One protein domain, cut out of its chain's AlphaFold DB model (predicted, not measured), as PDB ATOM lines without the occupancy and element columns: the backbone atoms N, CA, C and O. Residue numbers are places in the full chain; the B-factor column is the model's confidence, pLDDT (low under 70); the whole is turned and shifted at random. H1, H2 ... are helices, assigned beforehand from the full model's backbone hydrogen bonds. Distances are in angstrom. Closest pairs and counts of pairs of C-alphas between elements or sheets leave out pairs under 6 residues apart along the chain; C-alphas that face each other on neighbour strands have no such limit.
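AT A GLANCE: This is residues 222 to 238 and 268 to 336 of the 347 residues of an uncharacterized protein of Arsenophonus nasoniae (son-killer infecting Nasonia vitripennis) (UniProt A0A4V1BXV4). One long helix, H2, stands like a post; from its last residues the short helices H3, H4 and H5 lead away, and the chain then folds back through H6, which lies beside H4 and meets H2 partway along. H1 lies off near the first residues of H2, touches no helix, and stands free at residues 227 to 233, while residues 328 to 336 trail from H6 past H2 as a tail. The printed part has 86 residues with six named helices, H1 to H6 in order along the chain, and no named strand; the class is all helix. It is compact, with a radius of gyration of the C-alphas of 13.4 A, and flat in outline, spanning 41 by 36 by 19 A.

IN THESE COORDINATES: H1 covers residues 222 to 238, 23.8 A from its first C-alpha at (63.709, 13.554, -110.944) to its last, with a kink of 35 degrees near residue 231. H2, residues 269 to 287, is the longest helix at 26.5 A and begins at C-alpha 269, (72.330, 7.301, -102.601). H3 covers residues 289 to 293, 6.2 A, and H4 residues 295 to 300, 8.5 A. H5 covers residues 305 to 312, 10.1 A. H6, residues 320 to 327, is 10.4 A long and ends at C-alpha 327, (67.648, 7.306, -90.658).

HOW THE PARTS SIT: H1 and H2 are near each other, with 5 pairs of C-alphas within 10 A. H2 touches H3 with residues 280 to 284 alone; the closest C-alphas, of Gln 284 and Ala 292, are 5.0 A apart. H2 touches H6 with residues 272 to 280 alone, at a steep tilt of 67 degrees, opposite ways; the closest C-alphas, of Ala 276 and Met 327, are 5.4 A apart. H4 touches H6 at a shallow tilt of 11 degrees, opposite ways, the closest C-alphas being those of Arg 296 and Gly 320 at 4.1 A. H4 and H5 touch only at the corner, where the closest C-alphas, of Leu 299 and Ser 307, are 5.4 A apart. H5 and H6 are apart. Every O i to N i+4 pair is within hydrogen-bond range in H2, H3, H4, H5 and H6, and 12 of 13 are in H1.

THE WHOLE: The C-alphas farthest apart, those of Arg 238 and Pro 336, are 42.7 A apart. Residues 239 to 267 are not printed, and C-alphas 238 and 268 are 24.3 A apart across this cut. Of the links that are printed whole, none is long. The mean pLDDT of the printed part is 81.0; it is under 70 at residues 222 to 238 and residue 336, and the mean of H1 is 39.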
ATOM      1  N   ASP A 222      63.103  14.293-112.053       38.81
ATOM      2  CA  ASP A 222      63.709  13.554-110.944       38.81
ATOM      3  C   ASP A 222      62.993  13.775-109.594       38.81
ATOM      4  O   ASP A 222      62.946  12.862-108.774       38.81
ATOM      5  N   GLU A 223      62.367  14.936-109.381       42.19
ATOM      6  CA  GLU A 223      61.568  15.264-108.189       42.19
ATOM      7  C   GLU A 223      60.158  14.674-108.283       42.19
ATOM      8  O   GLU A 223      59.678  14.064-107.325       42.19
ATOM      9  N   ILE A 224      59.541  14.736-109.471       40.62
ATOM     10  CA  ILE A 224      58.313  13.982-109.771       40.62
ATOM     11  C   ILE A 224      58.574  12.485-109.563       40.62
ATOM     12  O   ILE A 224      57.800  11.810-108.889       40.62
ATOM     13  N   ASN A 225      59.696  11.960-110.067       40.22
ATOM     14  CA  ASN A 225      60.089  10.567-109.852       40.22
ATOM     15  C   ASN A 225      60.335  10.238-108.371       40.22
ATOM     16  O   ASN A 225      60.028   9.123-107.965       40.22
ATOM     17  N   ALA A 226      60.854  11.163-107.554       41.53
ATOM     18  CA  ALA A 226      61.063  10.941-106.121       41.53
ATOM     19  C   ALA A 226      59.736  10.869-105.341       41.53
ATOM     20  O   ALA A 226      59.546   9.954-104.537       41.53
ATOM     21  N   LEU A 227      58.788  11.768-105.626       41.03
ATOM     22  CA  LEU A 227      57.439  11.726-105.048       41.03
ATOM     23  C   LEU A 227      56.667  10.483-105.523       41.03
ATOM     24  O   LEU A 227      56.083   9.764-104.710       41.03
ATOM     25  N   LEU A 228      56.744  10.154-106.817       38.28
ATOM     26  CA  LEU A 228      56.178   8.920-107.370       38.28
ATOM     27  C   LEU A 228      56.874   7.655-106.847       38.28
ATOM     28  O   LEU A 228      56.239   6.607-106.821       38.28
ATOM     29  N   TYR A 229      58.141   7.714-106.427       40.31
ATOM     30  CA  TYR A 229      58.848   6.586-105.812       40.31
ATOM     31  C   TYR A 229      58.332   6.319-104.394       40.31
ATOM     32  O   TYR A 229      57.986   5.182-104.083       40.31
ATOM     33  N   LEU A 230      58.170   7.366-103.576       37.47
ATOM     34  CA  LEU A 230      57.529   7.262-102.259       37.47
ATOM     35  C   LEU A 230      56.089   6.727-102.377       37.47
ATOM     36  O   LEU A 230      55.697   5.840-101.623       37.47
ATOM     37  N   TYR A 231      55.338   7.178-103.387       37.84
ATOM     38  CA  TYR A 231      53.987   6.682-103.681       37.84
ATOM     39  C   TYR A 231      53.968   5.258-104.283       37.84
ATOM     40  O   TYR A 231      53.011   4.504-104.098       37.84
ATOM     41  N   ARG A 232      55.023   4.845-105.000       36.84
ATOM     42  CA  ARG A 232      55.166   3.476-105.532       36.84
ATOM     43  C   ARG A 232      55.487   2.454-104.453       36.84
ATOM     44  O   ARG A 232      55.006   1.337-104.589       36.84
ATOM     45  N   ILE A 233      56.227   2.814-103.403       37.81
ATOM     46  CA  ILE A 233      56.496   1.904-102.277       37.81
ATOM     47  C   ILE A 233      55.172   1.437-101.642       37.81
ATOM     48  O   ILE A 233      54.967   0.233-101.504       37.81
ATOM     49  N   ASP A 234      54.222   2.348-101.388       41.12
ATOM     50  CA  ASP A 234      52.873   1.990-100.902       41.12
ATOM     51  C   ASP A 234      52.112   1.079-101.890       41.12
ATOM     52  O   ASP A 234      51.425   0.131-101.498       41.12
ATOM     53  N   LYS A 235      52.260   1.319-103.200       35.47
ATOM     54  CA  LYS A 235      51.526   0.574-104.232       35.47
ATOM     55  C   LYS A 235      52.114  -0.810-104.539       35.47
ATOM     56  O   LYS A 235      51.347  -1.738-104.799       35.47
ATOM     57  N   GLU A 236      53.435  -0.979-104.499       39.25
ATOM     58  CA  GLU A 236      54.107  -2.271-104.702       39.25
ATOM     59  C   GLU A 236      53.950  -3.184-103.474       39.25
ATOM     60  O   GLU A 236      53.658  -4.369-103.648       39.25
ATOM     61  N   GLU A 237      54.000  -2.652-102.243       43.56
ATOM     62  CA  GLU A 237      53.662  -3.434-101.041       43.56
ATOM     63  C   GLU A 237      52.188  -3.883-101.052       43.56
ATOM     64  O   GLU A 237      51.902  -5.061-100.816       43.56
ATOM     65  N   ARG A 238      51.247  -3.001-101.430       38.91
ATOM     66  CA  ARG A 238      49.836  -3.380-101.645       38.91
ATOM     67  C   ARG A 238      49.677  -4.461-102.719       38.91
ATOM     68  O   ARG A 238      48.920  -5.410-102.516       38.91
ATOM     69  N   SER A 268      69.459   7.677-106.519       84.81
ATOM     70  CA  SER A 268      70.853   7.901-106.131       84.81
ATOM     71  C   SER A 268      71.001   7.845-104.599       84.81
ATOM     72  O   SER A 268      70.127   8.365-103.896       84.81
ATOM     73  N   PRO A 269      72.109   7.309-104.049       83.94
ATOM     74  CA  PRO A 269      72.330   7.301-102.601       83.94
ATOM     75  C   PRO A 269      72.264   8.700-101.971       83.94
ATOM     76  O   PRO A 269      71.792   8.851-100.849       83.94
ATOM     77  N   LYS A 270      72.660   9.745-102.716       84.12
ATOM     78  CA  LYS A 270      72.537  11.145-102.278       84.12
ATOM     79  C   LYS A 270      71.077  11.553-102.066       84.12
ATOM     80  O   LYS A 270      70.766  12.181-101.062       84.12
ATOM     81  N   THR A 271      70.190  11.173-102.989       84.81
ATOM     82  CA  THR A 271      68.748  11.449-102.906       84.81
ATOM     83  C   THR A 271      68.121  10.734-101.710       84.81
ATOM     84  O   THR A 271      67.370  11.349-100.959       84.81
ATOM     85  N   VAL A 272      68.467   9.459-101.496       85.00
ATOM     86  CA  VAL A 272      67.967   8.669-100.356       85.00
ATOM     87  C   VAL A 272      68.414   9.280 -99.026       85.00
ATOM     88  O   VAL A 272      67.581   9.480 -98.144       85.00
ATOM     89  N   ASN A 273      69.694   9.644 -98.899       87.94
ATOM     90  CA  ASN A 273      70.219  10.262 -97.681       87.94
ATOM     91  C   ASN A 273      69.575  11.632 -97.410       87.94
ATOM     92  O   ASN A 273      69.192  11.898 -96.279       87.94
ATOM     93  N   TYR A 274      69.392  12.470 -98.438       88.69
ATOM     94  CA  TYR A 274      68.727  13.770 -98.296       88.69
ATOM     95  C   TYR A 274      67.277  13.637 -97.801       88.69
ATOM     96  O   TYR A 274      66.872  14.336 -96.873       88.69
ATOM     97  N   LEU A 275      66.505  12.706 -98.376       89.62
ATOM     98  CA  LEU A 275      65.134  12.437 -97.936       89.62
ATOM     99  C   LEU A 275      65.092  11.908 -96.495       89.62
ATOM    100  O   LEU A 275      64.224  12.314 -95.725       89.62
ATOM    101  N   ALA A 276      66.047  11.058 -96.108       91.44
ATOM    102  CA  ALA A 276      66.168  10.581 -94.735       91.44
ATOM    103  C   ALA A 276      66.552  11.706 -93.749       91.44
ATOM    104  O   ALA A 276      66.002  11.740 -92.651       91.44
ATOM    105  N   SER A 277      67.414  12.657 -94.138       92.69
ATOM    106  CA  SER A 277      67.723  13.862 -93.343       92.69
ATOM    107  C   SER A 277      66.495  14.737 -93.128       92.69
ATOM    108  O   SER A 277      66.189  15.084 -91.990       92.69
ATOM    109  N   ALA A 278      65.772  15.058 -94.204       92.69
ATOM    110  CA  ALA A 278      64.561  15.870 -94.125       92.69
ATOM    111  C   ALA A 278      63.497  15.200 -93.241       92.69
ATOM    112  O   ALA A 278      62.949  15.835 -92.343       92.69
ATOM    113  N   LEU A 279      63.257  13.898 -93.432       93.88
ATOM    114  CA  LEU A 279      62.277  13.156 -92.644       93.88
ATOM    115  C   LEU A 279      62.654  13.075 -91.159       93.88
ATOM    116  O   LEU A 279      61.806  13.334 -90.307       93.88
ATOM    117  N   LYS A 280      63.916  12.763 -90.838       94.75
ATOM    118  CA  LYS A 280      64.389  12.709 -89.448       94.75
ATOM    119  C   LYS A 280      64.245  14.078 -88.769       94.75
ATOM    120  O   LYS A 280      63.818  14.136 -87.619       94.75
ATOM    121  N   ALA A 281      64.515  15.170 -89.491       93.19
ATOM    122  CA  ALA A 281      64.329  16.531 -88.991       93.19
ATOM    123  C   ALA A 281      62.849  16.868 -88.738       93.19
ATOM    124  O   ALA A 281      62.533  17.412 -87.684       93.19
ATOM    125  N   PHE A 282      61.927  16.499 -89.636       94.19
ATOM    126  CA  PHE A 282      60.489  16.700 -89.403       94.19
ATOM    127  C   PHE A 282      59.977  15.911 -88.193       94.19
ATOM    128  O   PHE A 282      59.228  16.457 -87.388       94.19
ATOM    129  N   ILE A 283      60.429  14.665 -88.013       94.69
ATOM    130  CA  ILE A 283      60.093  13.864 -86.826       94.69
ATOM    131  C   ILE A 283      60.645  14.528 -85.555       94.69
ATOM    132  O   ILE A 283      59.933  14.604 -84.558       94.69
ATOM    133  N   GLN A 284      61.876  15.050 -85.588       95.25
ATOM    134  CA  GLN A 284      62.477  15.744 -84.446       95.25
ATOM    135  C   GLN A 284      61.751  17.050 -84.093       95.25
ATOM    136  O   GLN A 284      61.638  17.368 -82.911       95.25
ATOM    137  N   ILE A 285      61.266  17.796 -85.090       92.19
ATOM    138  CA  ILE A 285      60.482  19.023 -84.883       92.19
ATOM    139  C   ILE A 285      59.115  18.697 -84.270       92.19
ATOM    140  O   ILE A 285      58.704  19.372 -83.333       92.19
ATOM    141  N   GLN A 286      58.427  17.672 -84.785       95.31
ATOM    142  CA  GLN A 286      57.054  17.351 -84.383       95.31
ATOM    143  C   GLN A 286      56.977  16.586 -83.052       95.31
ATOM    144  O   GLN A 286      56.145  16.912 -82.216       95.31
ATOM    145  N   TYR A 287      57.839  15.584 -82.854       94.88
ATOM    146  CA  TYR A 287      57.754  14.631 -81.736       94.88
ATOM    147  C   TYR A 287      59.016  14.607 -80.849       94.88
ATOM    148  O   TYR A 287      59.125  13.808 -79.919       94.88
ATOM    149  N   GLY A 288      60.006  15.459 -81.130       95.00
ATOM    150  CA  GLY A 288      61.244  15.552 -80.358       95.00
ATOM    151  C   GLY A 288      62.348  14.564 -80.760       95.00
ATOM    152  O   GLY A 288      62.165  13.601 -81.510       95.00
ATOM    153  N   ALA A 289      63.554  14.816 -80.241       94.06
ATOM    154  CA  ALA A 289      64.769  14.097 -80.633       94.06
ATOM    155  C   ALA A 289      64.767  12.604 -80.245       94.06
ATOM    156  O   ALA A 289      65.265  11.781 -81.013       94.06
ATOM    157  N   GLU A 290      64.176  12.223 -79.101       95.38
ATOM    158  CA  GLU A 290      64.088  10.808 -78.692       95.38
ATOM    159  C   GLU A 290      63.311   9.976 -79.724       95.38
ATOM    160  O   GLU A 290      63.735   8.871 -80.079       95.38
ATOM    161  N   VAL A 291      62.210  10.530 -80.241       95.81
ATOM    162  CA  VAL A 291      61.352   9.892 -81.245       95.81
ATOM    163  C   VAL A 291      62.058   9.812 -82.596       95.81
ATOM    164  O   VAL A 291      61.995   8.775 -83.255       95.81
ATOM    165  N   ALA A 292      62.798  10.852 -82.990       95.00
ATOM    166  CA  ALA A 292      63.577  10.853 -84.228       95.00
ATOM    167  C   ALA A 292      64.705   9.806 -84.238       95.00
ATOM    168  O   ALA A 292      64.925   9.148 -85.259       95.00
ATOM    169  N   GLU A 293      65.391   9.604 -83.110       94.94
ATOM    170  CA  GLU A 293      66.433   8.575 -82.991       94.94
ATOM    171  C   GLU A 293      65.871   7.157 -82.817       94.94
ATOM    172  O   GLU A 293      66.516   6.192 -83.230       94.94
ATOM    173  N   ASN A 294      64.662   7.001 -82.267       95.88
ATOM    174  CA  ASN A 294      64.068   5.696 -81.946       95.88
ATOM    175  C   ASN A 294      62.744   5.424 -82.676       95.88
ATOM    176  O   ASN A 294      61.913   4.676 -82.157       95.88
ATOM    177  N   ILE A 295      62.529   5.999 -83.866       95.50
ATOM    178  CA  ILE A 295      61.229   6.008 -84.565       95.50
ATOM    179  C   ILE A 295      60.562   4.633 -84.665       95.50
ATOM    180  O   ILE A 295      59.338   4.532 -84.623       95.50
ATOM    181  N   ARG A 296      61.354   3.553 -84.738       96.38
ATOM    182  CA  ARG A 296      60.834   2.183 -84.739       96.38
ATOM    183  C   ARG A 296      59.986   1.868 -83.504       96.38
ATOM    184  O   ARG A 296      58.932   1.269 -83.659       96.38
ATOM    185  N   LYS A 297      60.440   2.256 -82.306       96.75
ATOM    186  CA  LYS A 297      59.730   2.037 -81.032       96.75
ATOM    187  C   LYS A 297      58.357   2.703 -81.069       96.75
ATOM    188  O   LYS A 297      57.381   2.093 -80.664       96.75
ATOM    189  N   TYR A 298      58.297   3.927 -81.590       96.62
ATOM    190  CA  TYR A 298      57.067   4.709 -81.648       96.62
ATOM    191  C   TYR A 298      56.119   4.167 -82.730       96.62
ATOM    192  O   TYR A 298      54.969   3.896 -82.415       96.62
ATOM    193  N   LEU A 299      56.598   3.875 -83.945       95.06
ATOM    194  CA  LEU A 299      55.776   3.277 -85.014       95.06
ATOM    195  C   LEU A 299      55.278   1.848 -84.723       95.06
ATOM    196  O   LEU A 299      54.308   1.409 -85.335       95.06
ATOM    197  N   GLU A 300      55.959   1.090 -83.854       93.81
ATOM    198  CA  GLU A 300      55.554  -0.272 -83.466       93.81
ATOM    199  C   GLU A 300      54.681  -0.307 -82.190       93.81
ATOM    200  O   GLU A 300      54.047  -1.330 -81.935       93.81
ATOM    201  N   ASP A 301      54.596   0.786 -81.418       94.88
ATOM    202  CA  ASP A 301      53.687   0.928 -80.269       94.88
ATOM    203  C   ASP A 301      52.360   1.590 -80.701       94.88
ATOM    204  O   ASP A 301      52.372   2.759 -81.101       94.88
ATOM    205  N   PRO A 302      51.204   0.900 -80.604       93.75
ATOM    206  CA  PRO A 302      49.895   1.468 -80.945       93.75
ATOM    207  C   PRO A 302      49.472   2.656 -80.070       93.75
ATOM    208  O   PRO A 302      48.580   3.406 -80.458       93.75
ATOM    209  N   ASN A 303      50.075   2.816 -78.888       95.00
ATOM    210  CA  ASN A 303      49.747   3.883 -77.942       95.00
ATOM    211  C   ASN A 303      50.640   5.119 -78.104       95.00
ATOM    212  O   ASN A 303      50.469   6.085 -77.363       95.00
ATOM    213  N   SER A 304      51.604   5.093 -79.030       96.44
ATOM    214  CA  SER A 304      52.448   6.254 -79.291       96.44
ATOM    215  C   SER A 304      51.684   7.335 -80.053       96.44
ATOM    216  O   SER A 304      50.841   7.033 -80.898       96.44
ATOM    217  N   GLU A 305      52.039   8.594 -79.802       95.62
ATOM    218  CA  GLU A 305      51.511   9.758 -80.522       95.62
ATOM    219  C   GLU A 305      51.689   9.608 -82.044       95.62
ATOM    220  O   GLU A 305      50.736   9.766 -82.795       95.62
ATOM    221  N   VAL A 306      52.863   9.151 -82.499       95.31
ATOM    222  CA  VAL A 306      53.139   8.898 -83.925       95.31
ATOM    223  C   VAL A 306      52.157   7.877 -84.518       95.31
ATOM    224  O   VAL A 306      51.596   8.099 -85.590       95.31
ATOM    225  N   SER A 307      51.935   6.746 -83.842       94.06
ATOM    226  CA  SER A 307      51.006   5.704 -84.305       94.06
ATOM    227  C   SER A 307      49.550   6.167 -84.273       94.06
ATOM    228  O   SER A 307      48.767   5.801 -85.157       94.06
ATOM    229  N   GLN A 308      49.184   6.973 -83.274       95.81
ATOM    230  CA  GLN A 308      47.864   7.583 -83.155       95.81
ATOM    231  C   GLN A 308      47.618   8.600 -84.270       95.81
ATOM    232  O   GLN A 308      46.556   8.540 -84.881       95.81
ATOM    233  N   ASP A 309      48.603   9.426 -84.626       96.12
ATOM    234  CA  ASP A 309      48.502  10.394 -85.723       96.12
ATOM    235  C   ASP A 309      48.269   9.706 -87.072       96.12
ATOM    236  O   ASP A 309      47.332  10.070 -87.786       96.12
ATOM    237  N   PHE A 310      49.032   8.652 -87.402       94.88
ATOM    238  CA  PHE A 310      48.760   7.829 -88.593       94.88
ATOM    239  C   PHE A 310      47.341   7.236 -88.564       94.88
ATOM    240  O   PHE A 310      46.613   7.312 -89.558       94.88
ATOM    241  N   SER A 311      46.925   6.685 -87.421       93.12
ATOM    242  CA  SER A 311      45.621   6.029 -87.268       93.12
ATOM    243  C   SER A 311      44.449   7.012 -87.365       93.12
ATOM    244  O   SER A 311      43.438   6.699 -87.993       93.12
ATOM    245  N   GLY A 312      44.587   8.211 -86.791       95.12
ATOM    246  CA  GLY A 312      43.562   9.255 -86.757       95.12
ATOM    247  C   GLY A 312      43.239   9.832 -88.134       95.12
ATOM    248  O   GLY A 312      42.091  10.185 -88.396       95.12
ATOM    249  N   ILE A 313      44.216   9.844 -89.046       94.94
ATOM    250  CA  ILE A 313      44.026  10.212 -90.460       94.94
ATOM    251  C   ILE A 313      43.728   9.005 -91.372       94.94
ATOM    252  O   ILE A 313      43.670   9.150 -92.592       94.94
ATOM    253  N   GLY A 314      43.536   7.807 -90.806       93.19
ATOM    254  CA  GLY A 314      43.203   6.590 -91.553       93.19
ATOM    255  C   GLY A 314      44.355   6.000 -92.378       93.19
ATOM    256  O   GLY A 314      44.111   5.199 -93.284       93.19
ATOM    257  N   LEU A 315      45.604   6.375 -92.090       91.69
ATOM    258  CA  LEU A 315      46.792   5.828 -92.740       91.69
ATOM    259  C   LEU A 315      47.412   4.696 -91.914       91.69
ATOM    260  O   LEU A 315      47.402   4.687 -90.686       91.69
ATOM    261  N   LYS A 316      48.012   3.723 -92.605       89.38
ATOM    262  CA  LYS A 316      48.818   2.689 -91.954       89.38
ATOM    263  C   LYS A 316      50.222   3.238 -91.701       89.38
ATOM    264  O   LYS A 316      50.871   3.698 -92.637       89.38
ATOM    265  N   ALA A 317      50.703   3.127 -90.465       89.75
ATOM    266  CA  ALA A 317      52.080   3.460 -90.118       89.75
ATOM    267  C   ALA A 317      53.093   2.661 -90.982       89.75
ATOM    268  O   ALA A 317      52.903   1.455 -91.193       89.75
ATOM    269  N   PRO A 318      54.167   3.297 -91.494       89.88
ATOM    270  CA  PRO A 318      55.199   2.621 -92.277       89.88
ATOM    271  C   PRO A 318      56.010   1.633 -91.426       89.88
ATOM    272  O   PRO A 318      56.059   1.717 -90.201       89.88
ATOM    273  N   ASN A 319      56.708   0.700 -92.081       91.94
ATOM    274  CA  ASN A 319      57.537  -0.291 -91.395       91.94
ATOM    275  C   ASN A 319      58.705   0.375 -90.635       91.94
ATOM    276  O   ASN A 319      59.731   0.730 -91.225       91.94
ATOM    277  N   GLY A 320      58.571   0.487 -89.310       90.56
ATOM    278  CA  GLY A 320      59.550   1.145 -88.442       90.56
ATOM    279  C   GLY A 320      60.963   0.562 -88.537       90.56
ATOM    280  O   GLY A 320      61.938   1.305 -88.442       90.56
ATOM    281  N   LYS A 321      61.114  -0.742 -88.810       92.44
ATOM    282  CA  LYS A 321      62.428  -1.380 -89.011       92.44
ATOM    283  C   LYS A 321      63.118  -0.915 -90.295       92.44
ATOM    284  O   LYS A 321      64.337  -0.734 -90.288       92.44
ATOM    285  N   ALA A 322      62.364  -0.727 -91.378       88.94
ATOM    286  CA  ALA A 322      62.897  -0.179 -92.622       88.94
ATOM    287  C   ALA A 322      63.255   1.302 -92.444       88.94
ATOM    288  O   ALA A 322      64.380   1.702 -92.742       88.94
ATOM    289  N   LEU A 323      62.346   2.094 -91.866       90.69
ATOM    290  CA  LEU A 323      62.538   3.534 -91.698       90.69
ATOM    291  C   LEU A 323      63.740   3.866 -90.800       90.69
ATOM    292  O   LEU A 323      64.626   4.624 -91.190       90.69
ATOM    293  N   GLN A 324      63.839   3.200 -89.647       93.81
ATOM    294  CA  GLN A 324      64.970   3.329 -88.726       93.81
ATOM    295  C   GLN A 324      66.311   2.994 -89.389       93.81
ATOM    296  O   GLN A 324      67.320   3.617 -89.072       93.81
ATOM    297  N   LYS A 325      66.346   2.015 -90.307       92.81
ATOM    298  CA  LYS A 325      67.568   1.662 -91.044       92.81
ATOM    299  C   LYS A 325      68.022   2.804 -91.958       92.81
ATOM    300  O   LYS A 325      69.220   3.030 -92.056       92.81
ATOM    301  N   HIS A 326      67.094   3.517 -92.595       89.06
ATOM    302  CA  HIS A 326      67.423   4.649 -93.466       89.06
ATOM    303  C   HIS A 326      67.842   5.912 -92.697       89.06
ATOM    304  O   HIS A 326      68.639   6.684 -93.216       89.06
ATOM    305  N   MET A 327      67.351   6.111 -91.468       91.56
ATOM    306  CA  MET A 327      67.648   7.306 -90.658       91.56
ATOM    307  C   MET A 327      68.795   7.133 -89.644       91.56
ATOM    308  O   MET A 327      69.228   8.117 -89.044       91.56
ATOM    309  N   ARG A 328      69.281   5.904 -89.413       89.31
ATOM    310  CA  ARG A 328      70.297   5.614 -88.381       89.31
ATOM    311  C   ARG A 328      71.585   6.406 -88.584       89.31
ATOM    312  O   ARG A 328      72.051   7.050 -87.656       89.31
ATOM    313  N   ASP A 329      72.133   6.355 -89.792       87.44
ATOM    314  CA  ASP A 329      73.447   6.930 -90.105       87.44
ATOM    315  C   ASP A 329      73.334   8.407 -90.541       87.44
ATOM    316  O   ASP A 329      74.252   8.977 -91.130       87.44
ATOM    317  N   VAL A 330      72.176   9.025 -90.278       88.06
ATOM    318  CA  VAL A 330      71.832  10.380 -90.700       88.06
ATOM    319  C   VAL A 330      71.937  11.337 -89.520       88.06
ATOM    320  O   VAL A 330      71.168  11.262 -88.557       88.06
ATOM    321  N   VAL A 331      72.885  12.264 -89.626       85.25
ATOM    322  CA  VAL A 331      73.092  13.353 -88.670       85.25
ATOM    323  C   VAL A 331      72.231  14.550 -89.076       85.25
ATOM    324  O   VAL A 331      72.180  14.911 -90.253       85.25
ATOM    325  N   ILE A 332      71.566  15.163 -88.099       84.56
ATOM    326  CA  ILE A 332      70.918  16.469 -88.244       84.56
ATOM    327  C   ILE A 332      71.858  17.500 -87.624       84.56
ATOM    328  O   ILE A 332      72.197  17.403 -86.446       84.56
ATOM    329  N   GLU A 333      72.285  18.484 -88.411       82.12
ATOM    330  CA  GLU A 333      73.064  19.609 -87.896       82.12
ATOM    331  C   GLU A 333      72.134  20.571 -87.147       82.12
ATOM    332  O   GLU A 333      71.369  21.325 -87.747       82.12
ATOM    333  N   ILE A 334      72.197  20.536 -85.816       75.19
ATOM    334  CA  ILE A 334      71.550  21.534 -84.965       75.19
ATOM    335  C   ILE A 334      72.488  22.738 -84.896       75.19
ATOM    336  O   ILE A 334      73.570  22.655 -84.315       75.19
ATOM    337  N   ILE A 335      72.076  23.861 -85.484       76.38
ATOM    338  CA  ILE A 335      72.772  25.137 -85.304       76.38
ATOM    339  C   ILE A 335      72.506  25.580 -83.857       76.38
ATOM    340  O   ILE A 335      71.338  25.810 -83.528       76.38
ATOM    341  N   PRO A 336      73.523  25.679 -82.979       65.50
ATOM    342  CA  PRO A 336      73.309  26.164 -81.621       65.50
ATOM    343  C   PRO A 336      72.784  27.600 -81.674       65.50
ATOM    344  O   PRO A 336      73.211  28.388 -82.525       65.50
TER     345      PRO A 336